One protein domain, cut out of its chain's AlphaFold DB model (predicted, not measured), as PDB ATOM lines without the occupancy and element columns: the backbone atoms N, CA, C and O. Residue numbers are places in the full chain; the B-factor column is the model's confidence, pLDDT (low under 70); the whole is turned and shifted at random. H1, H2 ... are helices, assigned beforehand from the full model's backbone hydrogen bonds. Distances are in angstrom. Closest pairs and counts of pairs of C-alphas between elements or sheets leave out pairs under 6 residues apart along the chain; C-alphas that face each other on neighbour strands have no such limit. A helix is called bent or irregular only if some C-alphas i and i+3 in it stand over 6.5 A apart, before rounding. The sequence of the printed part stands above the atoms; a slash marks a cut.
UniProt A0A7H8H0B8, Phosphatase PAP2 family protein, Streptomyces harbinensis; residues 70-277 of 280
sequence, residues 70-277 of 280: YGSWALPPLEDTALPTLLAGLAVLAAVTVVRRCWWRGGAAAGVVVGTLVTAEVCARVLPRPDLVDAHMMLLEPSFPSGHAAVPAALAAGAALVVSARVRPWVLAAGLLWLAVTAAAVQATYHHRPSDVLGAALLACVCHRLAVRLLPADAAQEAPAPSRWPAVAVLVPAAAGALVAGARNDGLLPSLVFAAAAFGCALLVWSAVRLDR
ATOM      1  N   TYR A  70     202.610  95.047  81.337       66.56
ATOM      2  CA  TYR A  70     202.469  93.586  81.349       66.56
ATOM      3  C   TYR A  70     201.259  93.096  82.165       66.56
ATOM      4  O   TYR A  70     201.149  91.899  82.425       66.56
ATOM      5  N   GLY A  71     200.373  93.998  82.615       63.44
ATOM      6  CA  GLY A  71     199.248  93.656  83.500       63.44
ATOM      7  C   GLY A  71     199.687  93.051  84.839       63.44
ATOM      8  O   GLY A  71     198.975  92.235  85.423       63.44
ATOM      9  N   SER A  72     200.891  93.401  85.298       63.16
ATOM     10  CA  SER A  72     201.516  92.873  86.510       63.16
ATOM     11  C   SER A  72     201.692  93.953  87.574       63.16
ATOM     12  O   SER A  72     201.668  95.149  87.295       63.16
ATOM     13  N   TRP A  73     201.896  93.511  88.811       58.47
ATOM     14  CA  TRP A  73     202.110  94.368  89.969       58.47
ATOM     15  C   TRP A  73     203.587  94.751  90.014       58.47
ATOM     16  O   TRP A  73     204.403  93.931  90.444       58.47
ATOM     17  N   ALA A  74     203.974  95.953  89.594       56.34
ATOM     18  CA  ALA A  74     205.351  96.380  89.811       56.34
ATOM     19  C   ALA A  74     205.518  97.795  90.371       56.34
ATOM     20  O   ALA A  74     204.579  98.474  90.784       56.34
ATOM     21  N   LEU A  75     206.795  98.086  90.604       62.16
ATOM     22  CA  LEU A  75     207.329  99.149  91.437       62.16
ATOM     23  C   LEU A  75     207.412 100.458  90.648       62.16
ATOM     24  O   LEU A  75     207.774 100.425  89.473       62.16
ATOM     25  N   PRO A  76     207.246 101.623  91.292       59.81
ATOM     26  CA  PRO A  76     206.876 101.854  92.691       59.81
ATOM     27  C   PRO A  76     205.360 101.723  92.913       59.81
ATOM     28  O   PRO A  76     204.614 101.609  91.948       59.81
ATOM     29  N   PRO A  77     204.880 101.715  94.168       57.91
ATOM     30  CA  PRO A  77     203.475 101.476  94.422       57.91
ATOM     31  C   PRO A  77     202.594 102.650  94.008       57.91
ATOM     32  O   PRO A  77     202.507 103.639  94.734       57.91
ATOM     33  N   LEU A  78     202.001 102.540  92.820       65.19
ATOM     34  CA  LEU A  78     201.237 103.606  92.173       65.19
ATOM     35  C   LEU A  78     199.738 103.542  92.459       65.19
ATOM     36  O   LEU A  78     199.137 104.599  92.520       65.19
ATOM     37  N   GLU A  79     199.153 102.351  92.630       66.75
ATOM     38  CA  GLU A  79     197.728 102.191  92.972       66.75
ATOM     39  C   GLU A  79     197.537 100.965  93.892       66.75
ATOM     40  O   GLU A  79     197.536 101.094  95.119       66.75
ATOM     41  N   ASP A  80     197.509  99.747  93.344       63.97
ATOM     42  CA  ASP A  80     197.142  98.537  94.106       63.97
ATOM     43  C   ASP A  80     198.170  98.088  95.163       63.97
ATOM     44  O   ASP A  80     197.885  97.301  96.070       63.97
ATOM     45  N   THR A  81     199.398  98.592  95.077       68.00
ATOM     46  CA  THR A  81     200.522  98.188  95.935       68.00
ATOM     47  C   THR A  81     200.833  99.192  97.049       68.00
ATOM     48  O   THR A  81     201.682  98.907  97.903       68.00
ATOM     49  N   ALA A  82     200.134 100.334  97.117       75.62
ATOM     50  CA  ALA A  82     200.358 101.363  98.140       75.62
ATOM     51  C   ALA A  82     200.037 100.858  99.554       75.62
ATOM     52  O   ALA A  82     200.865 100.972 100.466       75.62
ATOM     53  N   LEU A  83     198.874 100.225  99.727       83.19
ATOM     54  CA  LEU A  83     198.458  99.647 101.004       83.19
ATOM     55  C   LEU A  83     199.355  98.465 101.430       83.19
ATOM     56  O   LEU A  83     199.856  98.500 102.556       83.19
ATOM     57  N   PRO A  84     199.654  97.467 100.571       83.81
ATOM     58  CA  PRO A  84     200.632  96.427 100.893       83.81
ATOM     59  C   PRO A  84     202.001  96.979 101.313       83.81
ATOM     60  O   PRO A  84     202.567  96.525 102.308       83.81
ATOM     61  N   THR A  85     202.514  97.997 100.611       83.62
ATOM     62  CA  THR A  85     203.799  98.639 100.943       83.62
ATOM     63  C   THR A  85     203.749  99.303 102.315       83.62
ATOM     64  O   THR A  85     204.673  99.149 103.116       83.62
ATOM     65  N   LEU A  86     202.658 100.013 102.616       88.00
ATOM     66  CA  LEU A  86     202.441 100.626 103.921       88.00
ATOM     67  C   LEU A  86     202.420  99.576 105.038       88.00
ATOM     68  O   LEU A  86     203.119  99.739 106.039       88.00
ATOM     69  N   LEU A  87     201.652  98.498 104.863       91.00
ATOM     70  CA  LEU A  87     201.536  97.424 105.850       91.00
ATOM     71  C   LEU A  87     202.879  96.724 106.078       91.00
ATOM     72  O   LEU A  87     203.274  96.526 107.228       91.00
ATOM     73  N   ALA A  88     203.616  96.418 105.009       89.88
ATOM     74  CA  ALA A  88     204.953  95.842 105.102       89.88
ATOM     75  C   ALA A  88     205.929  96.788 105.825       89.88
ATOM     76  O   ALA A  88     206.647  96.370 106.734       89.88
ATOM     77  N   GLY A  89     205.917  98.079 105.481       90.31
ATOM     78  CA  GLY A  89     206.736  99.095 106.138       90.31
ATOM     79  C   GLY A  89     206.430  99.229 107.632       90.31
ATOM     80  O   GLY A  89     207.346  99.221 108.455       90.31
ATOM     81  N   LEU A  90     205.148  99.286 108.005       93.12
ATOM     82  CA  LEU A  90     204.707  99.313 109.403       93.12
ATOM     83  C   LEU A  90     205.100  98.038 110.155       93.12
ATOM     84  O   LEU A  90     205.569  98.131 111.290       93.12
ATOM     85  N   ALA A  91     204.978  96.867 109.525       94.12
ATOM     86  CA  ALA A  91     205.405  95.601 110.111       94.12
ATOM     87  C   ALA A  91     206.915  95.595 110.399       94.12
ATOM     88  O   ALA A  91     207.332  95.203 111.490       94.12
ATOM     89  N   VAL A  92     207.738  96.106 109.477       93.38
ATOM     90  CA  VAL A  92     209.187  96.260 109.690       93.38
ATOM     91  C   VAL A  92     209.475  97.236 110.835       93.38
ATOM     92  O   VAL A  92     210.295  96.931 111.703       93.38
ATOM     93  N   LEU A  93     208.793  98.386 110.896       93.50
ATOM     94  CA  LEU A  93     208.954  99.342 112.000       93.50
ATOM     95  C   LEU A  93     208.573  98.729 113.354       93.50
ATOM     96  O   LEU A  93     209.295  98.919 114.339       93.50
ATOM     97  N   ALA A  94     207.479  97.970 113.404       94.19
ATOM     98  CA  ALA A  94     207.039  97.259 114.598       94.19
ATOM     99  C   ALA A  94     208.064  96.198 115.019       94.19
ATOM    100  O   ALA A  94     208.495  96.189 116.171       94.19
ATOM    101  N   ALA A  95     208.540  95.372 114.083       94.88
ATOM    102  CA  ALA A  95     209.559  94.359 114.346       94.88
ATOM    103  C   ALA A  95     210.855  94.982 114.892       94.88
ATOM    104  O   ALA A  95     211.369  94.545 115.922       94.88
ATOM    105  N   VAL A  96     211.353  96.056 114.264       93.44
ATOM    106  CA  VAL A  96     212.540  96.787 114.742       93.44
ATOM    107  C   VAL A  96     212.303  97.362 116.139       93.44
ATOM    108  O   VAL A  96     213.193  97.276 116.987       93.44
ATOM    109  N   THR A  97     211.115  97.909 116.402       93.44
ATOM    110  CA  THR A  97     210.742  98.441 117.721       93.44
ATOM    111  C   THR A  97     210.790  97.359 118.796       93.44
ATOM    112  O   THR A  97     211.395  97.577 119.845       93.44
ATOM    113  N   VAL A  98     210.200  96.191 118.525       95.62
ATOM    114  CA  VAL A  98     210.147  95.052 119.453       95.62
ATOM    115  C   VAL A  98     211.546  94.498 119.714       95.62
ATOM    116  O   VAL A  98     211.957  94.392 120.870       95.62
ATOM    117  N   VAL A  99     212.316  94.210 118.658       94.75
ATOM    118  CA  VAL A  99     213.678  93.650 118.762       94.75
ATOM    119  C   VAL A  99     214.603  94.583 119.538       94.75
ATOM    120  O   VAL A  99     215.418  94.133 120.341       94.75
ATOM    121  N   ARG A 100     214.471  95.897 119.331       90.50
ATOM    122  CA  ARG A 100     215.287  96.900 120.025       90.50
ATOM    123  C   ARG A 100     214.702  97.368 121.355       90.50
ATOM    124  O   ARG A 100     215.363  98.148 122.033       90.50
ATOM    125  N   ARG A 101     213.487  96.933 121.707       91.81
ATOM    126  CA  ARG A 101     212.726  97.363 122.894       91.81
ATOM    127  C   ARG A 101     212.612  98.889 123.033       91.81
ATOM    128  O   ARG A 101     212.556  99.419 124.138       91.81
ATOM    129  N   CYS A 102     212.564  99.609 121.911       89.81
ATOM    130  CA  CYS A 102     212.586 101.075 121.879       89.81
ATOM    131  C   CYS A 102     211.175 101.679 121.773       89.81
ATOM    132  O   CYS A 102     210.890 102.482 120.886       89.81
ATOM    133  N   TRP A 103     210.283 101.302 122.691       93.88
ATOM    134  CA  TRP A 103     208.840 101.569 122.620       93.88
ATOM    135  C   TRP A 103     208.464 103.033 122.377       93.88
ATOM    136  O   TRP A 103     207.640 103.308 121.511       93.88
ATOM    137  N   TRP A 104     209.116 103.988 123.050       93.69
ATOM    138  CA  TRP A 104     208.859 105.417 122.826       93.69
ATOM    139  C   TRP A 104     209.187 105.869 121.402       93.69
ATOM    140  O   TRP A 104     208.440 106.638 120.800       93.69
ATOM    141  N   ARG A 105     210.286 105.365 120.833       92.62
ATOM    142  CA  ARG A 105     210.690 105.659 119.449       92.62
ATOM    143  C   ARG A 105     209.801 104.953 118.443       92.62
ATOM    144  O   ARG A 105     209.502 105.539 117.412       92.62
ATOM    145  N   GLY A 106     209.370 103.734 118.757       94.38
ATOM    146  CA  GLY A 106     208.386 103.005 117.966       94.38
ATOM    147  C   GLY A 106     207.048 103.728 117.906       94.38
ATOM    148  O   GLY A 106     206.532 103.959 116.818       94.38
ATOM    149  N   GLY A 107     206.536 104.177 119.056       96.06
ATOM    150  CA  GLY A 107     205.328 104.998 119.135       96.06
ATOM    151  C   GLY A 107     205.474 106.318 118.376       96.06
ATOM    152  O   GLY A 107     204.592 106.682 117.604       96.06
ATOM    153  N   ALA A 108     206.618 106.995 118.510       95.62
ATOM    154  CA  ALA A 108     206.914 108.198 117.738       95.62
ATOM    155  C   ALA A 108     206.954 107.923 116.224       95.62
ATOM    156  O   ALA A 108     206.359 108.676 115.461       95.62
ATOM    157  N   ALA A 109     207.594 106.837 115.781       96.38
ATOM    158  CA  ALA A 109     207.646 106.443 114.372       96.38
ATOM    159  C   ALA A 109     206.262 106.098 113.810       96.38
ATOM    160  O   ALA A 109     205.917 106.567 112.727       96.38
ATOM    161  N   ALA A 110     205.448 105.350 114.558       97.19
ATOM    162  CA  ALA A 110     204.058 105.089 114.197       97.19
ATOM    163  C   ALA A 110     203.255 106.396 114.098       97.19
ATOM    164  O   ALA A 110     202.529 106.599 113.129       97.19
ATOM    165  N   GLY A 111     203.458 107.322 115.041       97.69
ATOM    166  CA  GLY A 111     202.863 108.657 115.012       97.69
ATOM    167  C   GLY A 111     203.272 109.480 113.788       97.69
ATOM    168  O   GLY A 111     202.435 110.186 113.234       97.69
ATOM    169  N   VAL A 112     204.518 109.360 113.309       98.19
ATOM    170  CA  VAL A 112     204.946 109.990 112.047       98.19
ATOM    171  C   VAL A 112     204.173 109.410 110.868       98.19
ATOM    172  O   VAL A 112     203.639 110.178 110.071       98.19
ATOM    173  N   VAL A 113     204.081 108.082 110.764       97.94
ATOM    174  CA  VAL A 113     203.388 107.413 109.651       97.94
ATOM    175  C   VAL A 113     201.903 107.760 109.642       97.94
ATOM    176  O   VAL A 113     201.409 108.311 108.661       97.94
ATOM    177  N   VAL A 114     201.209 107.516 110.755       97.69
ATOM    178  CA  VAL A 114     199.773 107.793 110.884       97.69
ATOM    179  C   VAL A 114     199.494 109.283 110.728       97.69
ATOM    180  O   VAL A 114     198.622 109.659 109.951       97.69
ATOM    181  N   GLY A 115     200.258 110.142 111.407       97.75
ATOM    182  CA  GLY A 115     200.078 111.588 111.337       97.75
ATOM    183  C   GLY A 115     200.254 112.131 109.922       97.75
ATOM    184  O   GLY A 115     199.451 112.959 109.498       97.75
ATOM    185  N   THR A 116     201.240 111.634 109.171       98.19
ATOM    186  CA  THR A 116     201.466 112.069 107.784       98.19
ATOM    187  C   THR A 116     200.315 111.636 106.885       98.19
ATOM    188  O   THR A 116     199.769 112.467 106.169       98.19
ATOM    189  N   LEU A 117     199.919 110.361 106.936       96.38
ATOM    190  CA  LEU A 117     198.900 109.813 106.037       96.38
ATOM    191  C   LEU A 117     197.505 110.356 106.336       96.38
ATOM    192  O   LEU A 117     196.809 110.787 105.422       96.38
ATOM    193  N   VAL A 118     197.115 110.405 107.611       96.88
ATOM    194  CA  VAL A 118     195.822 110.976 108.014       96.88
ATOM    195  C   VAL A 118     195.764 112.455 107.655       96.88
ATOM    196  O   VAL A 118     194.758 112.909 107.122       96.88
ATOM    197  N   THR A 119     196.837 113.213 107.900       96.94
ATOM    198  CA  THR A 119     196.839 114.638 107.544       96.94
ATOM    199  C   THR A 119     196.843 114.835 106.030       96.94
ATOM    200  O   THR A 119     196.168 115.741 105.559       96.94
ATOM    201  N   ALA A 120     197.532 113.987 105.260       95.69
ATOM    202  CA  ALA A 120     197.514 114.041 103.798       95.69
ATOM    203  C   ALA A 120     196.098 113.810 103.261       95.69
ATOM    204  O   ALA A 120     195.610 114.617 102.477       95.69
ATOM    205  N   GLU A 121     195.417 112.779 103.763       94.12
ATOM    206  CA  GLU A 121     194.041 112.450 103.395       94.12
ATOM    207  C   GLU A 121     193.059 113.565 103.774       94.12
ATOM    208  O   GLU A 121     192.209 113.968 102.981       94.12
ATOM    209  N   VAL A 122     193.184 114.114 104.988       95.62
ATOM    210  CA  VAL A 122     192.368 115.257 105.416       95.62
ATOM    211  C   VAL A 122     192.637 116.457 104.514       95.62
ATOM    212  O   VAL A 122     191.686 117.059 104.023       95.62
ATOM    213  N   CYS A 123     193.904 116.788 104.252       95.00
ATOM    214  CA  CYS A 123     194.291 117.880 103.363       95.00
ATOM    215  C   CYS A 123     193.719 117.705 101.955       95.00
ATOM    216  O   CYS A 123     193.140 118.658 101.449       95.00
ATOM    217  N   ALA A 124     193.795 116.510 101.369       90.44
ATOM    218  CA  ALA A 124     193.243 116.228 100.044       90.44
ATOM    219  C   ALA A 124     191.731 116.511  99.961       90.44
ATOM    220  O   ALA A 124     191.234 116.954  98.929       90.44
ATOM    221  N   ARG A 125     191.000 116.327 101.069       91.06
ATOM    222  CA  ARG A 125     189.555 116.591 101.148       91.06
ATOM    223  C   ARG A 125     189.207 118.048 101.451       91.06
ATOM    224  O   ARG A 125     188.171 118.526 101.001       91.06
ATOM    225  N   VAL A 126     190.021 118.744 102.250       93.44
ATOM    226  CA  VAL A 126     189.693 120.101 102.744       93.44
ATOM    227  C   VAL A 126     190.409 121.227 102.004       93.44
ATOM    228  O   VAL A 126     190.007 122.380 102.139       93.44
ATOM    229  N   LEU A 127     191.474 120.931 101.257       92.94
ATOM    230  CA  LEU A 127     192.231 121.912 100.484       92.94
ATOM    231  C   LEU A 127     191.769 121.879  99.022       92.94
ATOM    232  O   LEU A 127     192.305 121.110  98.225       92.94
ATOM    233  N   PRO A 128     190.804 122.727  98.622       90.00
ATOM    234  CA  PRO A 128     190.305 122.714  97.259       90.00
ATOM    235  C   PRO A 128     191.393 123.146  96.273       90.00
ATOM    236  O   PRO A 128     192.150 124.095  96.530       90.00
ATOM    237  N   ARG A 129     191.397 122.505  95.106       90.25
ATOM    238  CA  ARG A 129     192.164 122.914  93.929       90.25
ATOM    239  C   ARG A 129     191.190 123.475  92.890       90.25
ATOM    240  O   ARG A 129     190.663 122.704  92.099       90.25
ATOM    241  N   PRO A 130     190.870 124.781  92.938       91.25
ATOM    242  CA  PRO A 130     189.953 125.376  91.974       91.25
ATOM    243  C   PRO A 130     190.591 125.309  90.594       91.25
ATOM    244  O   PRO A 130     191.798 125.513  90.487       91.25
ATOM    245  N   ASP A 131     189.808 125.072  89.554       90.81
ATOM    246  CA  ASP A 131     190.320 125.240  88.203       90.81
ATOM    247  C   ASP A 131     190.421 126.737  87.886       90.81
ATOM    248  O   ASP A 131     189.426 127.460  87.919       90.81
ATOM    249  N   LEU A 132     191.647 127.224  87.682       91.88
ATOM    250  CA  LEU A 132     191.926 128.637  87.402       91.88
ATOM    251  C   LEU A 132     192.402 128.866  85.963       91.88
ATOM    252  O   LEU A 132     192.715 130.007  85.609       91.88
ATOM    253  N   VAL A 133     192.584 127.793  85.188       92.06
ATOM    254  CA  VAL A 133     193.307 127.820  83.906       92.06
ATOM    255  C   VAL A 133     192.724 126.858  82.866       92.06
ATOM    256  O   VAL A 133     193.432 126.532  81.915       92.06
ATOM    257  N   ASP A 134     191.483 126.409  83.061       86.69
ATOM    258  CA  ASP A 134     190.777 125.438  82.217       86.69
ATOM    259  C   ASP A 134     191.606 124.161  82.019       86.69
ATOM    260  O   ASP A 134     192.057 123.812  80.924       86.69
ATOM    261  N   ALA A 135     191.894 123.496  83.138       83.62
ATOM    262  CA  ALA A 135     192.733 122.311  83.158       83.62
ATOM    263  C   ALA A 135     192.101 121.156  82.364       83.62
ATOM    264  O   ALA A 135     190.888 120.955  82.349       83.62
ATOM    265  N   HIS A 136     192.950 120.346  81.730       79.69
ATOM    266  CA  HIS A 136     192.505 119.146  81.026       79.69
ATOM    267  C   HIS A 136     191.712 118.204  81.955       79.69
ATOM    268  O   HIS A 136     191.988 118.150  83.148       79.69
ATOM    269  N   MET A 137     190.770 117.411  81.430       77.00
ATOM    270  CA  MET A 137     189.881 116.572  82.259       77.00
ATOM    271  C   MET A 137     190.638 115.635  83.215       77.00
ATOM    272  O   MET A 137     190.234 115.472  84.363       77.00
ATOM    273  N   MET A 138     191.786 115.094  82.783       73.44
ATOM    274  CA  MET A 138     192.667 114.243  83.607       73.44
ATOM    275  C   MET A 138     193.288 114.967  84.820       73.44
ATOM    276  O   MET A 138     193.942 114.351  85.650       73.44
ATOM    277  N   LEU A 139     193.124 116.287  84.911       77.75
ATOM    278  CA  LEU A 139     193.763 117.178  85.876       77.75
ATOM    279  C   LEU A 139     192.768 117.841  86.838       77.75
ATOM    280  O   LEU A 139     193.195 118.638  87.682       77.75
ATOM    281  N   LEU A 140     191.477 117.529  86.720       75.44
ATOM    282  CA  LEU A 140     190.415 118.159  87.505       75.44
ATOM    283  C   LEU A 140     190.296 117.606  88.929       75.44
ATOM    284  O   LEU A 140     189.786 118.301  89.808       75.44
ATOM    285  N   GLU A 141     190.784 116.393  89.188       75.06
ATOM    286  CA  GLU A 141     190.705 115.808  90.525       75.06
ATOM    287  C   GLU A 141     191.705 116.463  91.504       75.06
ATOM    288  O   GLU A 141     192.871 116.701  91.155       75.06
ATOM    289  N   PRO A 142     191.280 116.783  92.746       70.00
ATOM    290  CA  PRO A 142     192.177 117.281  93.783       70.00
ATOM    291  C   PRO A 142     193.238 116.236  94.145       70.00
ATOM    292  O   PRO A 142     192.924 115.166  94.655       70.00
ATOM    293  N   SER A 143     194.508 116.576  93.920       81.62
ATOM    294  CA  SER A 143     195.641 115.654  94.077       81.62
ATOM    295  C   SER A 143     196.633 116.046  95.186       81.62
ATOM    296  O   SER A 143     197.596 115.315  95.431       81.62
ATOM    297  N   PHE A 144     196.419 117.188  95.858       91.75
ATOM    298  CA  PHE A 144     197.363 117.756  96.827       91.75
ATOM    299  C   PHE A 144     196.972 117.458  98.287       91.75
ATOM    300  O   PHE A 144     195.893 117.874  98.715       91.75
ATOM    301  N   PRO A 145     197.879 116.908  99.118       95.38
ATOM    302  CA  PRO A 145     199.180 116.325  98.773       95.38
ATOM    303  C   PRO A 145     199.062 114.865  98.289       95.38
ATOM    304  O   PRO A 145     198.066 114.193  98.540       95.38
ATOM    305  N   SER A 146     200.121 114.339  97.665       93.75
ATOM    306  CA  SER A 146     200.139 112.967  97.133       93.75
ATOM    307  C   SER A 146     200.202 111.896  98.232       93.75
ATOM    308  O   SER A 146     201.175 111.822  98.987       93.75
ATOM    309  N   GLY A 147     199.219 110.989  98.267       90.56
ATOM    310  CA  GLY A 147     199.233 109.809  99.144       90.56
ATOM    311  C   GLY A 147     200.377 108.832  98.828       90.56
ATOM    312  O   GLY A 147     201.075 108.373  99.736       90.56
ATOM    313  N   HIS A 148     200.640 108.587  97.541       90.81
ATOM    314  CA  HIS A 148     201.708 107.697  97.068       90.81
ATOM    315  C   HIS A 148     203.100 108.158  97.496       90.81
ATOM    316  O   HIS A 148     203.915 107.343  97.924       90.81
ATOM    317  N   ALA A 149     203.370 109.465  97.448       94.88
ATOM    318  CA  ALA A 149     204.623 110.019  97.954       94.88
ATOM    319  C   ALA A 149     204.661 110.090  99.493       94.88
ATOM    320  O   ALA A 149     205.736 109.975 100.091       94.88
ATOM    321  N   ALA A 150     203.506 110.244 100.152       96.06
ATOM    322  CA  ALA A 150     203.418 110.341 101.608       96.06
ATOM    323  C   ALA A 150     203.843 109.045 102.313       96.06
ATOM    324  O   ALA A 150     204.552 109.116 103.317       96.06
ATOM    325  N   VAL A 151     203.476 107.873 101.779       95.19
ATOM    326  CA  VAL A 151     203.836 106.562 102.357       95.19
ATOM    327  C   VAL A 151     205.353 106.402 102.539       95.19
ATOM    328  O   VAL A 151     205.804 106.270 103.682       95.19
ATOM    329  N   PRO A 152     206.188 106.450 101.483       96.00
ATOM    330  CA  PRO A 152     207.623 106.283 101.647       96.00
ATOM    331  C   PRO A 152     208.292 107.456 102.363       96.00
ATOM    332  O   PRO A 152     209.260 107.230 103.088       96.00
ATOM    333  N   ALA A 153     207.771 108.682 102.241       97.88
ATOM    334  CA  ALA A 153     208.283 109.816 103.007       97.88
ATOM    335  C   ALA A 153     208.121 109.588 104.517       97.88
ATOM    336  O   ALA A 153     209.079 109.750 105.281       97.88
ATOM    337  N   ALA A 154     206.933 109.154 104.943       97.94
ATOM    338  CA  ALA A 154     206.628 108.916 106.344       97.94
ATOM    339  C   ALA A 154     207.344 107.673 106.891       97.94
ATOM    340  O   ALA A 154     207.875 107.718 108.001       97.94
ATOM    341  N   LEU A 155     207.425 106.591 106.108       97.31
ATOM    342  CA  LEU A 155     208.170 105.387 106.482       97.31
ATOM    343  C   LEU A 155     209.671 105.669 106.619       97.31
ATOM    344  O   LEU A 155     210.269 105.257 107.610       97.31
ATOM    345  N   ALA A 156     210.284 106.405 105.685       96.75
ATOM    346  CA  ALA A 156     211.701 106.762 105.765       96.75
ATOM    347  C   ALA A 156     211.999 107.667 106.974       96.75
ATOM    348  O   ALA A 156     212.979 107.446 107.696       96.75
ATOM    349  N   ALA A 157     211.137 108.657 107.230       96.62
ATOM    350  CA  ALA A 157     211.246 109.537 108.390       96.62
ATOM    351  C   ALA A 157     211.065 108.768 109.714       96.62
ATOM    352  O   ALA A 157     211.924 108.835 110.597       96.62
ATOM    353  N   GLY A 158     210.009 107.955 109.825       96.12
ATOM    354  CA  GLY A 158     209.731 107.120 110.996       96.12
ATOM    355  C   GLY A 158     210.827 106.084 111.261       96.12
ATOM    356  O   GLY A 158     211.299 105.954 112.392       96.12
ATOM    357  N   ALA A 159     211.325 105.411 110.218       95.19
ATOM    358  CA  ALA A 159     212.440 104.468 110.324       95.19
ATOM    359  C   ALA A 159     213.673 105.120 110.955       95.19
ATOM    360  O   ALA A 159     214.340 104.513 111.795       95.19
ATOM    361  N   ALA A 160     213.943 106.386 110.630       93.00
ATOM    362  CA  ALA A 160     215.081 107.120 111.163       93.00
ATOM    363  C   ALA A 160     215.075 107.290 112.694       93.00
ATOM    364  O   ALA A 160     216.146 107.554 113.260       93.00
ATOM    365  N   LEU A 161     213.905 107.152 113.335       92.56
ATOM    366  CA  LEU A 161     213.719 107.204 114.789       92.56
ATOM    367  C   LEU A 161     214.006 105.858 115.462       92.56
ATOM    368  O   LEU A 161     214.527 105.834 116.575       92.56
ATOM    369  N   VAL A 162     213.696 104.738 114.800       92.50
ATOM    370  CA  VAL A 162     213.765 103.393 115.405       92.50
ATOM    371  C   VAL A 162     215.027 102.614 115.058       92.50
ATOM    372  O   VAL A 162     215.363 101.676 115.776       92.50
ATOM    373  N   VAL A 163     215.765 102.973 114.005       90.62
ATOM    374  CA  VAL A 163     216.967 102.233 113.574       90.62
ATOM    375  C   VAL A 163     218.233 102.603 114.355       90.62
ATOM    376  O   VAL A 163     218.353 103.683 114.939       90.62
ATOM    377  N   SER A 164     219.196 101.678 114.421       87.56
ATOM    378  CA  SER A 164     220.454 101.882 115.156       87.56
ATOM    379  C   SER A 164     221.451 102.725 114.353       87.56
ATOM    380  O   SER A 164     221.349 102.824 113.131       87.56
ATOM    381  N   ALA A 165     222.460 103.304 115.015       83.94
ATOM    382  CA  ALA A 165     223.450 104.183 114.371       83.94
ATOM    383  C   ALA A 165     224.160 103.528 113.185       83.94
ATOM    384  O   ALA A 165     224.445 104.192 112.188       83.94
ATOM    385  N   ARG A 166     224.432 102.225 113.321       85.38
ATOM    386  CA  ARG A 166     225.211 101.429 112.371       85.38
ATOM    387  C   ARG A 166     224.465 101.229 111.054       85.38
ATOM    388  O   ARG A 166     225.068 101.367 109.999       85.38
ATOM    389  N   VAL A 167     223.159 100.959 111.117       88.12
ATOM    390  CA  VAL A 167     222.337 100.677 109.925       88.12
ATOM    391  C   VAL A 167     221.563 101.891 109.413       88.12
ATOM    392  O   VAL A 167     221.130 101.897 108.267       88.12
ATOM    393  N   ARG A 168     221.437 102.958 110.215       88.00
ATOM    394  CA  ARG A 168     220.753 104.206 109.835       88.00
ATOM    395  C   ARG A 168     221.155 104.773 108.467       88.00
ATOM    396  O   ARG A 168     220.239 105.167 107.756       88.00
ATOM    397  N   PRO A 169     222.443 104.874 108.069       89.56
ATOM    398  CA  PRO A 169     222.777 105.408 106.745       89.56
ATOM    399  C   PRO A 169     222.222 104.543 105.608       89.56
ATOM    400  O   PRO A 169     221.715 105.100 104.644       89.56
ATOM    401  N   TRP A 170     222.242 103.217 105.754       92.12
ATOM    402  CA  TRP A 170     221.714 102.279 104.760       92.12
ATOM    403  C   TRP A 170     220.194 102.346 104.660       92.12
ATOM    404  O   TRP A 170     219.655 102.460 103.565       92.12
ATOM    405  N   VAL A 171     219.503 102.361 105.805       92.50
ATOM    406  CA  VAL A 171     218.038 102.481 105.840       92.50
ATOM    407  C   VAL A 171     217.585 103.826 105.275       92.50
ATOM    408  O   VAL A 171     216.616 103.877 104.527       92.50
ATOM    409  N   LEU A 172     218.303 104.912 105.578       92.94
ATOM    410  CA  LEU A 172     218.015 106.215 104.982       92.94
ATOM    411  C   LEU A 172     218.311 106.238 103.484       92.94
ATOM    412  O   LEU A 172     217.498 106.766 102.743       92.94
ATOM    413  N   ALA A 173     219.427 105.671 103.023       94.75
ATOM    414  CA  ALA A 173     219.723 105.601 101.594       94.75
ATOM    415  C   ALA A 173     218.627 104.836 100.840       94.75
ATOM    416  O   ALA A 173     218.109 105.344  99.852       94.75
ATOM    417  N   ALA A 174     218.208 103.676 101.354       95.62
ATOM    418  CA  ALA A 174     217.136 102.880 100.765       95.62
ATOM    419  C   ALA A 174     215.780 103.608 100.792       95.62
ATOM    420  O   ALA A 174     215.117 103.705  99.767       95.62
ATOM    421  N   GLY A 175     215.383 104.167 101.941       95.81
ATOM    422  CA  GLY A 175     214.102 104.868 102.078       95.81
ATOM    423  C   GLY A 175     214.019 106.150 101.247       95.81
ATOM    424  O   GLY A 175     212.980 106.443 100.664       95.81
ATOM    425  N   LEU A 176     215.117 106.905 101.147       97.31
ATOM    426  CA  LEU A 176     215.174 108.128 100.342       97.31
ATOM    427  C   LEU A 176     215.266 107.833  98.843       97.31
ATOM    428  O   LEU A 176     214.659 108.559  98.062       97.31
ATOM    429  N   LEU A 177     215.974 106.769  98.448       96.88
ATOM    430  CA  LEU A 177     215.933 106.253  97.080       96.88
ATOM    431  C   LEU A 177     214.505 105.854  96.706       96.88
ATOM    432  O   LEU A 177     214.004 106.289  95.675       96.88
ATOM    433  N   TRP A 178     213.838 105.083  97.564       94.94
ATOM    434  CA  TRP A 178     212.462 104.660  97.334       94.94
ATOM    435  C   TRP A 178     211.511 105.855  97.213       94.94
ATOM    436  O   TRP A 178     210.699 105.902  96.289       94.94
ATOM    437  N   LEU A 179     211.614 106.835  98.118       97.31
ATOM    438  CA  LEU A 179     210.833 108.070  98.050       97.31
ATOM    439  C   LEU A 179     211.069 108.804  96.727       97.31
ATOM    440  O   LEU A 179     210.107 109.189  96.074       97.31
ATOM    441  N   ALA A 180     212.328 108.979  96.325       97.81
ATOM    442  CA  ALA A 180     212.676 109.661  95.086       97.81
ATOM    443  C   ALA A 180     212.130 108.927  93.851       97.81
ATOM    444  O   ALA A 180     211.522 109.552  92.990       97.81
ATOM    445  N   VAL A 181     212.271 107.602  93.786       95.38
ATOM    446  CA  VAL A 181     211.723 106.794  92.686       95.38
ATOM    447  C   VAL A 181     210.198 106.886  92.650       95.38
ATOM    448  O   VAL A 181     209.635 107.147  91.595       95.38
ATOM    449  N   THR A 182     209.526 106.748  93.797       94.06
ATOM    450  CA  THR A 182     208.057 106.821  93.882       94.06
ATOM    451  C   THR A 182     207.543 108.197  93.476       94.06
ATOM    452  O   THR A 182     206.654 108.293  92.637       94.06
ATOM    453  N   ALA A 183     208.130 109.265  94.024       96.00
ATOM    454  CA  ALA A 183     207.749 110.638  93.715       96.00
ATOM    455  C   ALA A 183     208.000 110.986  92.241       96.00
ATOM    456  O   ALA A 183     207.192 111.683  91.637       96.00
ATOM    457  N   ALA A 184     209.101 110.517  91.651       96.00
ATOM    458  CA  ALA A 184     209.382 110.734  90.237       96.00
ATOM    459  C   ALA A 184     208.408 109.950  89.352       96.00
ATOM    460  O   ALA A 184     207.865 110.521  88.414       96.00
ATOM    461  N   ALA A 185     208.128 108.690  89.692       92.88
ATOM    462  CA  ALA A 185     207.255 107.830  88.908       92.88
ATOM    463  C   ALA A 185     205.827 108.367  88.821       92.88
ATOM    464  O   ALA A 185     205.316 108.507  87.720       92.88
ATOM    465  N   VAL A 186     205.215 108.747  89.952       91.50
ATOM    466  CA  VAL A 186     203.839 109.281  89.949       91.50
ATOM    467  C   VAL A 186     203.694 110.568  89.137       91.50
ATOM    468  O   VAL A 186     202.611 110.867  88.646       91.50
ATOM    469  N   GLN A 187     204.774 111.343  89.011       93.75
ATOM    470  CA  GLN A 187     204.800 112.527  88.157       93.75
ATOM    471  C   GLN A 187     205.034 112.147  86.698       93.75
ATOM    472  O   GLN A 187     204.333 112.630  85.815       93.75
ATOM    473  N   ALA A 188     205.987 111.250  86.442       93.38
ATOM    474  CA  ALA A 188     206.308 110.784  85.106       93.38
ATOM    475  C   ALA A 188     205.134 110.053  84.461       93.38
ATOM    476  O   ALA A 188     204.997 110.146  83.255       93.38
ATOM    477  N   THR A 189     204.260 109.389  85.215       90.19
ATOM    478  CA  THR A 189     203.026 108.778  84.696       90.19
ATOM    479  C   THR A 189     201.802 109.696  84.800       90.19
ATOM    480  O   THR A 189     200.692 109.272  84.502       90.19
ATOM    481  N   TYR A 190     202.009 110.967  85.161       90.25
ATOM    482  CA  TYR A 190     200.998 112.028  85.243       90.25
ATOM    483  C   TYR A 190     199.871 111.835  86.273       90.25
ATOM    484  O   TYR A 190     198.870 112.542  86.204       90.25
ATOM    485  N   HIS A 191     200.035 110.972  87.281       88.19
ATOM    486  CA  HIS A 191     199.076 110.898  88.397       88.19
ATOM    487  C   HIS A 191     199.182 112.096  89.348       88.19
ATOM    488  O   HIS A 191     198.210 112.468  90.000       88.19
ATOM    489  N   HIS A 192     200.374 112.684  89.472       92.44
ATOM    490  CA  HIS A 192     200.633 113.750  90.434       92.44
ATOM    491  C   HIS A 192     201.498 114.865  89.858       92.44
ATOM    492  O   HIS A 192     202.357 114.657  89.005       92.44
ATOM    493  N   ARG A 193     201.300 116.073  90.383       94.06
ATOM    494  CA  ARG A 193     202.097 117.256  90.048       94.06
ATOM    495  C   ARG A 193     203.300 117.395  90.983       94.06
ATOM    496  O   ARG A 193     203.293 116.825  92.080       94.06
ATOM    497  N   PRO A 194     204.314 118.202  90.616       96.94
ATOM    498  CA  PRO A 194     205.454 118.477  91.489       96.94
ATOM    499  C   PRO A 194     205.072 118.967  92.892       96.94
ATOM    500  O   PRO A 194     205.675 118.542  93.882       96.94
ATOM    501  N   SER A 195     204.061 119.832  93.011       97.12
ATOM    502  CA  SER A 195     203.600 120.321  94.312       97.12
ATOM    503  C   SER A 195     202.994 119.221  95.179       97.12
ATOM    504  O   SER A 195     203.236 119.215  96.386       97.12
ATOM    505  N   ASP A 196     202.289 118.250  94.601       96.62
ATOM    506  CA  ASP A 196     201.641 117.169  95.349       96.62
ATOM    507  C   ASP A 196     202.666 116.317  96.107       96.62
ATOM    508  O   ASP A 196     202.499 116.039  97.301       96.62
ATOM    509  N   VAL A 197     203.757 115.933  95.435       97.69
ATOM    510  CA  VAL A 197     204.809 115.088  96.025       97.69
ATOM    511  C   VAL A 197     205.671 115.859  97.029       97.69
ATOM    512  O   VAL A 197     205.986 115.344  98.105       97.69
ATOM    513  N   LEU A 198     205.991 117.125  96.734       98.56
ATOM    514  CA  LEU A 198     206.721 118.000  97.655       98.56
ATOM    515  C   LEU A 198     205.888 118.303  98.907       98.56
ATOM    516  O   LEU A 198     206.426 118.306 100.016       98.56
ATOM    517  N   GLY A 199     204.576 118.500  98.751       98.25
ATOM    518  CA  GLY A 199     203.629 118.683  99.849       98.25
ATOM    519  C   GLY A 199     203.611 117.481 100.790       98.25
ATOM    520  O   GLY A 199     203.742 117.642 102.004       98.25
ATOM    521  N   ALA A 200     203.553 116.267 100.240       97.88
ATOM    522  CA  ALA A 200     203.634 115.036 101.020       97.88
ATOM    523  C   ALA A 200     204.957 114.909 101.799       97.88
ATOM    524  O   ALA A 200     204.952 114.602 102.996       97.88
ATOM    525  N   ALA A 201     206.095 115.210 101.164       98.56
ATOM    526  CA  ALA A 201     207.398 115.186 101.829       98.56
ATOM    527  C   ALA A 201     207.510 116.237 102.949       98.56
ATOM    528  O   ALA A 201     208.034 115.945 104.028       98.56
ATOM    529  N   LEU A 202     206.998 117.453 102.728       98.62
ATOM    530  CA  LEU A 202     206.953 118.517 103.737       98.62
ATOM    531  C   LEU A 202     206.099 118.114 104.938       98.62
ATOM    532  O   LEU A 202     206.516 118.321 106.078       98.62
ATOM    533  N   LEU A 203     204.948 117.491 104.697       98.19
ATOM    534  CA  LEU A 203     204.072 117.000 105.752       98.19
ATOM    535  C   LEU A 203     204.745 115.899 106.585       98.19
ATOM    536  O   LEU A 203     204.752 115.981 107.814       98.19
ATOM    537  N   ALA A 204     205.426 114.949 105.934       98.44
ATOM    538  CA  ALA A 204     206.241 113.950 106.626       98.44
ATOM    539  C   ALA A 204     207.328 114.602 107.497       98.44
ATOM    540  O   ALA A 204     207.550 114.196 108.640       98.44
ATOM    541  N   CYS A 205     207.973 115.663 106.998       98.25
ATOM    542  CA  CYS A 205     208.943 116.434 107.771       98.25
ATOM    543  C   CYS A 205     208.294 117.108 108.990       98.25
ATOM    544  O   CYS A 205     208.858 117.038 110.082       98.25
ATOM    545  N   VAL A 206     207.116 117.726 108.848       97.62
ATOM    546  CA  VAL A 206     206.368 118.325 109.971       97.62
ATOM    547  C   VAL A 206     206.080 117.276 111.045       97.62
ATOM    548  O   VAL A 206     206.439 117.486 112.208       97.62
ATOM    549  N   CYS A 207     205.512 116.132 110.660       97.88
ATOM    550  CA  CYS A 207     205.192 115.036 111.574       97.88
ATOM    551  C   CYS A 207     206.448 114.480 112.257       97.88
ATOM    552  O   CYS A 207     206.455 114.307 113.475       97.88
ATOM    553  N   HIS A 208     207.547 114.294 111.518       96.50
ATOM    554  CA  HIS A 208     208.839 113.879 112.075       96.50
ATOM    555  C   HIS A 208     209.365 114.867 113.115       96.50
ATOM    556  O   HIS A 208     209.741 114.484 114.223       96.50
ATOM    557  N   ARG A 209     209.364 116.168 112.794       94.19
ATOM    558  CA  ARG A 209     209.825 117.212 113.720       94.19
ATOM    559  C   ARG A 209     208.951 117.295 114.968       94.19
ATOM    560  O   ARG A 209     209.484 117.581 116.041       94.19
ATOM    561  N   LEU A 210     207.646 117.071 114.836       94.38
ATOM    562  CA  LEU A 210     206.725 117.015 115.965       94.38
ATOM    563  C   LEU A 210     207.020 115.796 116.844       94.38
ATOM    564  O   LEU A 210     207.228 115.958 118.043       94.38
ATOM    565  N   ALA A 211     207.148 114.610 116.249       94.19
ATOM    566  CA  ALA A 211     207.472 113.377 116.961       94.19
ATOM    567  C   ALA A 211     208.786 113.500 117.749       94.19
ATOM    568  O   ALA A 211     208.834 113.178 118.932       94.19
ATOM    569  N   VAL A 212     209.835 114.066 117.139       91.62
ATOM    570  CA  VAL A 212     211.120 114.301 117.821       91.62
ATOM    571  C   VAL A 212     210.992 115.269 118.996       91.62
ATOM    572  O   VAL A 212     211.668 115.083 120.005       91.62
ATOM    573  N   ARG A 213     210.144 116.299 118.890       90.44
ATOM    574  CA  ARG A 213     209.899 117.248 119.989       90.44
ATOM    575  C   ARG A 213     209.127 116.632 121.151       90.44
ATOM    576  O   ARG A 213     209.317 117.076 122.276       90.44
ATOM    577  N   LEU A 214     208.252 115.670 120.870       91.38
ATOM    578  CA  LEU A 214     207.402 115.015 121.866       91.38
ATOM    579  C   LEU A 214     208.068 113.794 122.518       91.38
ATOM    580  O   LEU A 214     207.538 113.265 123.493       91.38
ATOM    581  N   LEU A 215     209.218 113.338 122.008       90.00
ATOM    582  CA  LEU A 215     209.956 112.223 122.601       90.00
ATOM    583  C   LEU A 215     210.453 112.567 124.021       90.00
ATOM    584  O   LEU A 215     211.074 113.619 124.203       90.00
ATOM    585  N   PRO A 216     210.279 111.662 125.008       87.25
ATOM    586  CA  PRO A 216     210.840 111.828 126.349       87.25
ATOM    587  C   PRO A 216     212.361 112.022 126.321       87.25
ATOM    588  O   PRO A 216     213.045 111.409 125.498       87.25
ATOM    589  N   ALA A 217     212.902 112.832 127.239       80.50
ATOM    590  CA  ALA A 217     214.323 113.197 127.267       80.50
ATOM    591  C   ALA A 217     215.260 111.975 127.278       80.50
ATOM    592  O   ALA A 217     216.236 111.951 126.526       80.50
ATOM    593  N   ASP A 218     214.921 110.933 128.033       77.12
ATOM    594  CA  ASP A 218     215.727 109.710 128.147       77.12
ATOM    595  C   ASP A 218     215.744 108.924 126.827       77.12
ATOM    596  O   ASP A 218     216.799 108.570 126.296       77.12
ATOM    597  N   ALA A 219     214.573 108.777 126.199       75.44
ATOM    598  CA  ALA A 219     214.443 108.190 124.864       75.44
ATOM    599  C   ALA A 219     215.126 109.044 123.784       75.44
ATOM    600  O   ALA A 219     215.458 108.559 122.699       75.44
ATOM    601  N   ALA A 220     215.337 110.329 124.052       68.88
ATOM    602  CA  ALA A 220     216.007 111.266 123.175       68.88
ATOM    603  C   ALA A 220     217.549 111.143 123.294       68.88
ATOM    604  O   ALA A 220     218.242 111.334 122.295       68.88
ATOM    605  N   GLN A 221     218.080 110.790 124.471       61.03
ATOM    606  CA  GLN A 221     219.518 110.629 124.742       61.03
ATOM    607  C   GLN A 221     220.121 109.347 124.156       61.03
ATOM    608  O   GLN A 221     221.270 109.366 123.722       61.03
ATOM    609  N   GLU A 222     219.340 108.275 123.988       62.31
ATOM    610  CA  GLU A 222     219.751 107.058 123.256       62.31
ATOM    611  C   GLU A 222     220.002 107.297 121.747       62.31
ATOM    612  O   GLU A 222     219.974 106.373 120.921       62.31
ATOM    613  N   ALA A 223     220.047 108.558 121.297       60.22
ATOM    614  CA  ALA A 223     220.113 108.893 119.884       60.22
ATOM    615  C   ALA A 223     221.418 108.343 119.299       60.22
ATOM    616  O   ALA A 223     222.487 108.520 119.883       60.22
ATOM    617  N   PRO A 224     221.345 107.653 118.152       59.62
ATOM    618  CA  PRO A 224     222.524 107.066 117.550       59.62
ATOM    619  C   PRO A 224     223.622 108.110 117.301       59.62
ATOM    620  O   PRO A 224     223.343 109.182 116.757       59.62
ATOM    621  N   ALA A 225     224.866 107.753 117.645       60.12
ATOM    622  CA  ALA A 225     226.067 108.544 117.372       60.12
ATOM    623  C   ALA A 225     226.112 109.034 115.907       60.12
ATOM    624  O   ALA A 225     225.570 108.365 115.011       60.12
ATOM    625  N   PRO A 226     226.741 110.192 115.626       57.28
ATOM    626  CA  PRO A 226     226.785 110.747 114.282       57.28
ATOM    627  C   PRO A 226     227.403 109.741 113.307       57.28
ATOM    628  O   PRO A 226     228.551 109.320 113.438       57.28
ATOM    629  N   SER A 227     226.606 109.342 112.315       61.50
ATOM    630  CA  SER A 227     227.090 108.532 111.199       61.50
ATOM    631  C   SER A 227     228.181 109.307 110.456       61.50
ATOM    632  O   SER A 227     227.947 110.450 110.060       61.50
ATOM    633  N   ARG A 228     229.341 108.671 110.254       65.69
ATOM    634  CA  ARG A 228     230.488 109.206 109.497       65.69
ATOM    635  C   ARG A 228     230.245 109.259 107.981       65.69
ATOM    636  O   ARG A 228     231.129 109.662 107.237       65.69
ATOM    637  N   TRP A 229     229.070 108.831 107.516       67.94
ATOM    638  CA  TRP A 229     228.780 108.729 106.091       67.94
ATOM    639  C   TRP A 229     228.534 110.113 105.468       67.94
ATOM    640  O   TRP A 229     227.702 110.884 105.981       67.94
ATOM    641  N   PRO A 230     229.218 110.436 104.354       77.31
ATOM    642  CA  PRO A 230     229.020 111.699 103.663       77.31
ATOM    643  C   PRO A 230     227.589 111.780 103.121       77.31
ATOM    644  O   PRO A 230     226.985 110.771 102.764       77.31
ATOM    645  N   ALA A 231     227.043 112.997 103.049       83.88
ATOM    646  CA  ALA A 231     225.718 113.260 102.475       83.88
ATOM    647  C   ALA A 231     225.546 112.610 101.092       83.88
ATOM    648  O   ALA A 231     224.513 112.014 100.802       83.88
ATOM    649  N   VAL A 232     226.621 112.664 100.304       84.94
ATOM    650  CA  VAL A 232     226.747 112.113  98.954       84.94
ATOM    651  C   VAL A 232     226.357 110.633  98.898       84.94
ATOM    652  O   VAL A 232     225.561 110.257  98.047       84.94
ATOM    653  N   ALA A 233     226.813 109.805  99.843       86.50
ATOM    654  CA  ALA A 233     226.537 108.364  99.826       86.50
ATOM    655  C   ALA A 233     225.052 108.015 100.043       86.50
ATOM    656  O   ALA A 233     224.615 106.926  99.691       86.50
ATOM    657  N   VAL A 234     224.278 108.934 100.627       88.19
ATOM    658  CA  VAL A 234     222.838 108.759 100.862       88.19
ATOM    659  C   VAL A 234     222.013 109.389  99.738       88.19
ATOM    660  O   VAL A 234     220.979 108.849  99.362       88.19
ATOM    661  N   LEU A 235     222.459 110.529  99.207       94.06
ATOM    662  CA  LEU A 235     221.672 111.345  98.280       94.06
ATOM    663  C   LEU A 235     221.937 111.042  96.802       94.06
ATOM    664  O   LEU A 235     221.027 111.208  95.999       94.06
ATOM    665  N   VAL A 236     223.133 110.572  96.428       95.81
ATOM    666  CA  VAL A 236     223.438 110.217  95.028       95.81
ATOM    667  C   VAL A 236     222.525 109.106  94.500       95.81
ATOM    668  O   VAL A 236     221.980 109.293  93.414       95.81
ATOM    669  N   PRO A 237     222.270 108.004  95.239       96.38
ATOM    670  CA  PRO A 237     221.310 107.001  94.789       96.38
ATOM    671  C   PRO A 237     219.922 107.599  94.560       96.38
ATOM    672  O   PRO A 237     219.314 107.346  93.528       96.38
ATOM    673  N   ALA A 238     219.443 108.449  95.474       97.06
ATOM    674  CA  ALA A 238     218.146 109.107  95.334       97.06
ATOM    675  C   ALA A 238     218.084 110.033  94.107       97.06
ATOM    676  O   ALA A 238     217.082 110.027  93.401       97.06
ATOM    677  N   ALA A 239     219.153 110.780  93.815       97.81
ATOM    678  CA  ALA A 239     219.238 111.607  92.613       97.81
ATOM    679  C   ALA A 239     219.212 110.757  91.331       97.81
ATOM    680  O   ALA A 239     218.462 111.063  90.409       97.81
ATOM    681  N   ALA A 240     219.982 109.665  91.288       97.38
ATOM    682  CA  ALA A 240     219.990 108.744  90.153       97.38
ATOM    683  C   ALA A 240     218.616 108.081  89.953       97.38
ATOM    684  O   ALA A 240     218.101 108.056  88.839       97.38
ATOM    685  N   GLY A 241     217.990 107.614  91.036       96.12
ATOM    686  CA  GLY A 241     216.644 107.043  91.005       96.12
ATOM    687  C   GLY A 241     215.593 108.042  90.521       96.12
ATOM    688  O   GLY A 241     214.767 107.685  89.690       96.12
ATOM    689  N   ALA A 242     215.659 109.298  90.974       97.38
ATOM    690  CA  ALA A 242     214.769 110.362  90.514       97.38
ATOM    691  C   ALA A 242     214.927 110.655  89.015       97.38
ATOM    692  O   ALA A 242     213.929 110.832  88.325       97.38
ATOM    693  N   LEU A 243     216.167 110.694  88.511       97.19
ATOM    694  CA  LEU A 243     216.446 110.923  87.090       97.19
ATOM    695  C   LEU A 243     215.884 109.803  86.220       97.19
ATOM    696  O   LEU A 243     215.226 110.079  85.225       97.19
ATOM    697  N   VAL A 244     216.123 108.551  86.608       95.31
ATOM    698  CA  VAL A 244     215.676 107.391  85.834       95.31
ATOM    699  C   VAL A 244     214.154 107.247  85.884       95.31
ATOM    700  O   VAL A 244     213.523 107.102  84.845       95.31
ATOM    701  N   ALA A 245     213.548 107.328  87.071       93.62
ATOM    702  CA  ALA A 245     212.100 107.173  87.224       93.62
ATOM    703  C   ALA A 245     211.303 108.386  86.715       93.62
ATOM    704  O   ALA A 245     210.125 108.253  86.403       93.62
ATOM    705  N   GLY A 246     211.938 109.560  86.636       94.38
ATOM    706  CA  GLY A 246     211.359 110.776  86.069       94.38
ATOM    707  C   GLY A 246     211.458 110.851  84.546       94.38
ATOM    708  O   GLY A 246     210.796 111.692  83.946       94.38
ATOM    709  N   ALA A 247     212.289 110.011  83.920       95.94
ATOM    710  CA  ALA A 247     212.597 110.094  82.500       95.94
ATOM    711  C   ALA A 247     211.402 109.728  81.613       95.94
ATOM    712  O   ALA A 247     210.705 108.732  81.831       95.94
ATOM    713  N   ARG A 248     211.214 110.525  80.560       94.44
ATOM    714  CA  ARG A 248     210.225 110.313  79.511       94.44
ATOM    715  C   ARG A 248     210.830 110.518  78.126       94.44
ATOM    716  O   ARG A 248     211.668 111.399  77.929       94.44
ATOM    717  N   ASN A 249     210.350 109.749  77.152       94.31
ATOM    718  CA  ASN A 249     210.790 109.834  75.754       94.31
ATOM    719  C   ASN A 249     210.272 111.077  75.015       94.31
ATOM    720  O   ASN A 249     210.827 111.461  73.991       94.31
ATOM    721  N   ASP A 250     209.212 111.704  75.516       92.12
ATOM    722  CA  ASP A 250     208.469 112.764  74.832       92.12
ATOM    723  C   ASP A 250     208.702 114.166  75.418       92.12
ATOM    724  O   ASP A 250     208.088 115.135  74.972       92.12
ATOM    725  N   GLY A 251     209.596 114.310  76.403       91.31
ATOM    726  CA  GLY A 251     209.874 115.611  77.001       91.31
ATOM    727  C   GLY A 251     211.051 115.624  77.972       91.31
ATOM    728  O   GLY A 251     210.950 115.145  79.103       91.31
ATOM    729  N   LEU A 252     212.144 116.291  77.581       94.81
ATOM    730  CA  LEU A 252     213.296 116.517  78.462       94.81
ATOM    731  C   LEU A 252     212.944 117.438  79.639       94.81
ATOM    732  O   LEU A 252     213.329 117.165  80.773       94.81
ATOM    733  N   LEU A 253     212.207 118.524  79.382       95.38
ATOM    734  CA  LEU A 253     211.849 119.487  80.422       95.38
ATOM    735  C   LEU A 253     210.964 118.853  81.518       95.38
ATOM    736  O   LEU A 253     211.375 118.930  82.677       95.38
ATOM    737  N   PRO A 254     209.836 118.175  81.203       94.62
ATOM    738  CA  PRO A 254     209.082 117.408  82.197       94.62
ATOM    739  C   PRO A 254     209.964 116.425  82.971       94.62
ATOM    740  O   PRO A 254     209.952 116.441  84.200       94.62
ATOM    741  N   SER A 255     210.819 115.665  82.274       96.62
ATOM    742  CA  SER A 255     211.718 114.689  82.908       96.62
ATOM    743  C   SER A 255     212.623 115.311  83.975       96.62
ATOM    744  O   SER A 255     212.726 114.808  85.096       96.62
ATOM    745  N   LEU A 256     213.267 116.437  83.650       97.88
ATOM    746  CA  LEU A 256     214.158 117.139  84.574       97.88
ATOM    747  C   LEU A 256     213.397 117.761  85.749       97.88
ATOM    748  O   LEU A 256     213.890 117.726  86.877       97.88
ATOM    749  N   VAL A 257     212.201 118.306  85.511       98.00
ATOM    750  CA  VAL A 257     211.369 118.894  86.570       98.00
ATOM    751  C   VAL A 257     210.872 117.819  87.537       98.00
ATOM    752  O   VAL A 257     210.997 117.994  88.751       98.00
ATOM    753  N   PHE A 258     210.387 116.682  87.029       97.38
ATOM    754  CA  PHE A 258     209.929 115.562  87.854       97.38
ATOM    755  C   PHE A 258     211.064 114.986  88.700       97.38
ATOM    756  O   PHE A 258     210.901 114.798  89.911       97.38
ATOM    757  N   ALA A 259     212.242 114.790  88.095       98.19
ATOM    758  CA  ALA A 259     213.438 114.345  88.798       98.19
ATOM    759  C   ALA A 259     213.875 115.347  89.882       98.19
ATOM    760  O   ALA A 259     214.187 114.951  91.008       98.19
ATOM    761  N   ALA A 260     213.858 116.650  89.584       98.62
ATOM    762  CA  ALA A 260     214.222 117.689  90.544       98.62
ATOM    763  C   ALA A 260     213.255 117.741  91.738       98.62
ATOM    764  O   ALA A 260     213.703 117.794  92.886       98.62
ATOM    765  N   ALA A 261     211.942 117.676  91.496       98.50
ATOM    766  CA  ALA A 261     210.932 117.655  92.553       98.50
ATOM    767  C   ALA A 261     211.053 116.401  93.436       98.50
ATOM    768  O   ALA A 261     211.041 116.488  94.668       98.50
ATOM    769  N   ALA A 262     211.256 115.236  92.819       98.38
ATOM    770  CA  ALA A 262     211.430 113.972  93.519       98.38
ATOM    771  C   ALA A 262     212.717 113.924  94.359       98.38
ATOM    772  O   ALA A 262     212.700 113.513  95.523       98.38
ATOM    773  N   PHE A 263     213.833 114.416  93.817       98.62
ATOM    774  CA  PHE A 263     215.065 114.576  94.584       98.62
ATOM    775  C   PHE A 263     214.899 115.603  95.715       98.62
ATOM    776  O   PHE A 263     215.384 115.386  96.829       98.62
ATOM    777  N   GLY A 264     214.143 116.678  95.474       98.62
ATOM    778  CA  GLY A 264     213.731 117.644  96.492       98.62
ATOM    779  C   GLY A 264     213.008 116.986  97.672       98.62
ATOM    780  O   GLY A 264     213.336 117.273  98.823       98.62
ATOM    781  N   CYS A 265     212.108 116.031  97.413       98.69
ATOM    782  CA  CYS A 265     211.443 115.243  98.458       98.69
ATOM    783  C   CYS A 265     212.455 114.486  99.336       98.69
ATOM    784  O   CYS A 265     212.398 114.557 100.567       98.69
ATOM    785  N   ALA A 266     213.426 113.809  98.712       98.19
ATOM    786  CA  ALA A 266     214.483 113.099  99.429       98.19
ATOM    787  C   ALA A 266     215.373 114.049 100.252       98.19
ATOM    788  O   ALA A 266     215.684 113.762 101.412       98.19
ATOM    789  N   LEU A 267     215.743 115.206  99.696       97.44
ATOM    790  CA  LEU A 267     216.509 116.237 100.402       97.44
ATOM    791  C   LEU A 267     215.763 116.785 101.622       97.44
ATOM    792  O   LEU A 267     216.368 116.948 102.687       97.44
ATOM    793  N   LEU A 268     214.460 117.041 101.493       97.81
ATOM    794  CA  LEU A 268     213.615 117.522 102.584       97.81
ATOM    795  C   LEU A 268     213.608 116.525 103.744       97.81
ATOM    796  O   LEU A 268     214.010 116.888 104.853       97.81
ATOM    797  N   VAL A 269     213.267 115.259 103.484       97.19
ATOM    798  CA  VAL A 269     213.229 114.217 104.525       97.19
ATOM    799  C   VAL A 269     214.612 114.005 105.141       97.19
ATOM    800  O   VAL A 269     214.758 113.976 106.366       97.19
ATOM    801  N   TRP A 270     215.663 113.948 104.320       95.25
ATOM    802  CA  TRP A 270     217.039 113.845 104.803       95.25
ATOM    803  C   TRP A 270     217.430 115.010 105.721       95.25
ATOM    804  O   TRP A 270     218.037 114.794 106.777       95.25
ATOM    805  N   SER A 271     217.064 116.241 105.351       93.06
ATOM    806  CA  SER A 271     217.340 117.440 106.144       93.06
ATOM    807  C   SER A 271     216.602 117.405 107.486       93.06
ATOM    808  O   SER A 271     217.227 117.625 108.526       93.06
ATOM    809  N   ALA A 272     215.322 117.014 107.496       92.94
ATOM    810  CA  ALA A 272     214.503 116.940 108.705       92.94
ATOM    811  C   ALA A 272     215.086 115.948 109.718       92.94
ATOM    812  O   ALA A 272     215.169 116.254 110.911       92.94
ATOM    813  N   VAL A 273     215.564 114.810 109.211       89.94
ATOM    814  CA  VAL A 273     216.196 113.718 109.962       89.94
ATOM    815  C   VAL A 273     217.624 114.056 110.425       89.94
ATOM    816  O   VAL A 273     218.119 113.489 111.411       89.94
ATOM    817  N   ARG A 274     218.335 114.953 109.726       84.81
ATOM    818  CA  ARG A 274     219.662 115.445 110.141       84.81
ATOM    819  C   ARG A 274     219.585 116.545 111.190       84.81
ATOM    820  O   ARG A 274     220.417 116.546 112.094       84.81
ATOM    821  N   LEU A 275     218.595 117.435 111.112       75.50
ATOM    822  CA  LEU A 275     218.400 118.529 112.073       75.50
ATOM    823  C   LEU A 275     218.102 118.041 113.505       75.50
ATOM    824  O   LEU A 275     218.219 118.810 114.456       75.50
ATOM    825  N   ASP A 276     217.786 116.757 113.694       62.69
ATOM    826  CA  ASP A 276     217.711 116.115 115.018       62.69
ATOM    827  C   ASP A 276     219.045 116.126 115.777       62.69
ATOM    828  O   ASP A 276     219.065 115.948 116.996       62.69
ATOM    829  N   ARG A 277     220.161 116.315 115.061       57.22
ATOM    830  CA  ARG A 277     221.524 116.173 115.589       57.22
ATOM    831  C   ARG A 277     222.162 117.480 116.049       57.22
ATOM    832  O   ARG A 277     223.061 117.425 116.870       57.22
TER     833      ARG A 277
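AT A GLANCE: This is residues 70 to 277 of the 280 residues of the protein "Phosphatase PAP2 family protein" of Streptomyces harbinensis (UniProt A0A7H8H0B8). Seven long helices stand as an up-and-down bundle, each running against the one before it in the chain: H2, H3, H4 and H7 form a row, H5 and H8 cover one side of that row, and H1 packs on the other side against H2 and H3. The little H6 sits near one end of the bundle beside H2, and residues 132 to 137 stick out free. The printed part has 208 residues with eight named helices, H1 to H8 in chain order, and no named strand; the class is all helix. It is compact, with a radius of gyration of the C-alphas of 17.0 A, and elongated, spanning 54 by 35 by 33 A.

IN THESE COORDINATES: After residues 70 to 81, find C-alpha 82 at (200.358, 101.363, 98.140), where H1 begins; it runs 26.9 A to residue 100. H2, residues 103 to 126, covers 33.2 A. H3, residues 147 to 162, covers 22.7 A, H4, residues 168 to 188, 29.4 A, and H5, residues 194 to 214, 30.6 A. H6 is residues 217 to 221. H7, residues 231 to 246, covers 21.9 A and is only just irregular, with C-alphas 234 and 237 6.50 A apart. H8, residues 252 to 274, covers 32.3 A and ends at C-alpha 274, (219.662, 115.445, 110.141).

HOW THE PARTS SIT: Begin at the hub, H3, which touches five helices. H2 and H3 form a hairpin, closest at the C-alphas of Ala 109 and Gly 158, 4.0 A. H3 and H4 form another, at a shallow tilt of 6 degrees, closest at Ala 156 and Gly 175, C-alphas 4.8 A apart. H1 touches H3 the same way, at 5 degrees, closest at the C-alphas of Thr 97 and Val 162, 6.2 A. H5 touches H2 at a tilt of 37 degrees, only just steep, closest at the C-alphas of Val 112 and Cys 207, 5.1 A. H4 touches H7, closest at the C-alphas of Leu 177 and Ala 238, 4.0 A. H8 touches H5 at 2 degrees, the same way, closest at the C-alphas of Ala 201 and Cys 265, 5.3 A. H6 is close to H2 but not clearly touching. Among the pairs apart are H1 and H8. Every O i to N i+4 pair is within hydrogen-bond range in H1, H2, H5, H6 and H8; the counts are 9 of 12 in H3, 16 of 17 in H4 and 10 of 12 in H7.

THE WHOLE: The C-alphas farthest apart are those of Asp 134 and Asp 218, 54.6 A. The printed part has no cut, and the one long link joins H2 to H3. The mean pLDDT of the printed part is 89.1; look for values under 70 in residues 70 to 81, 220 to 229 and 276 to 277.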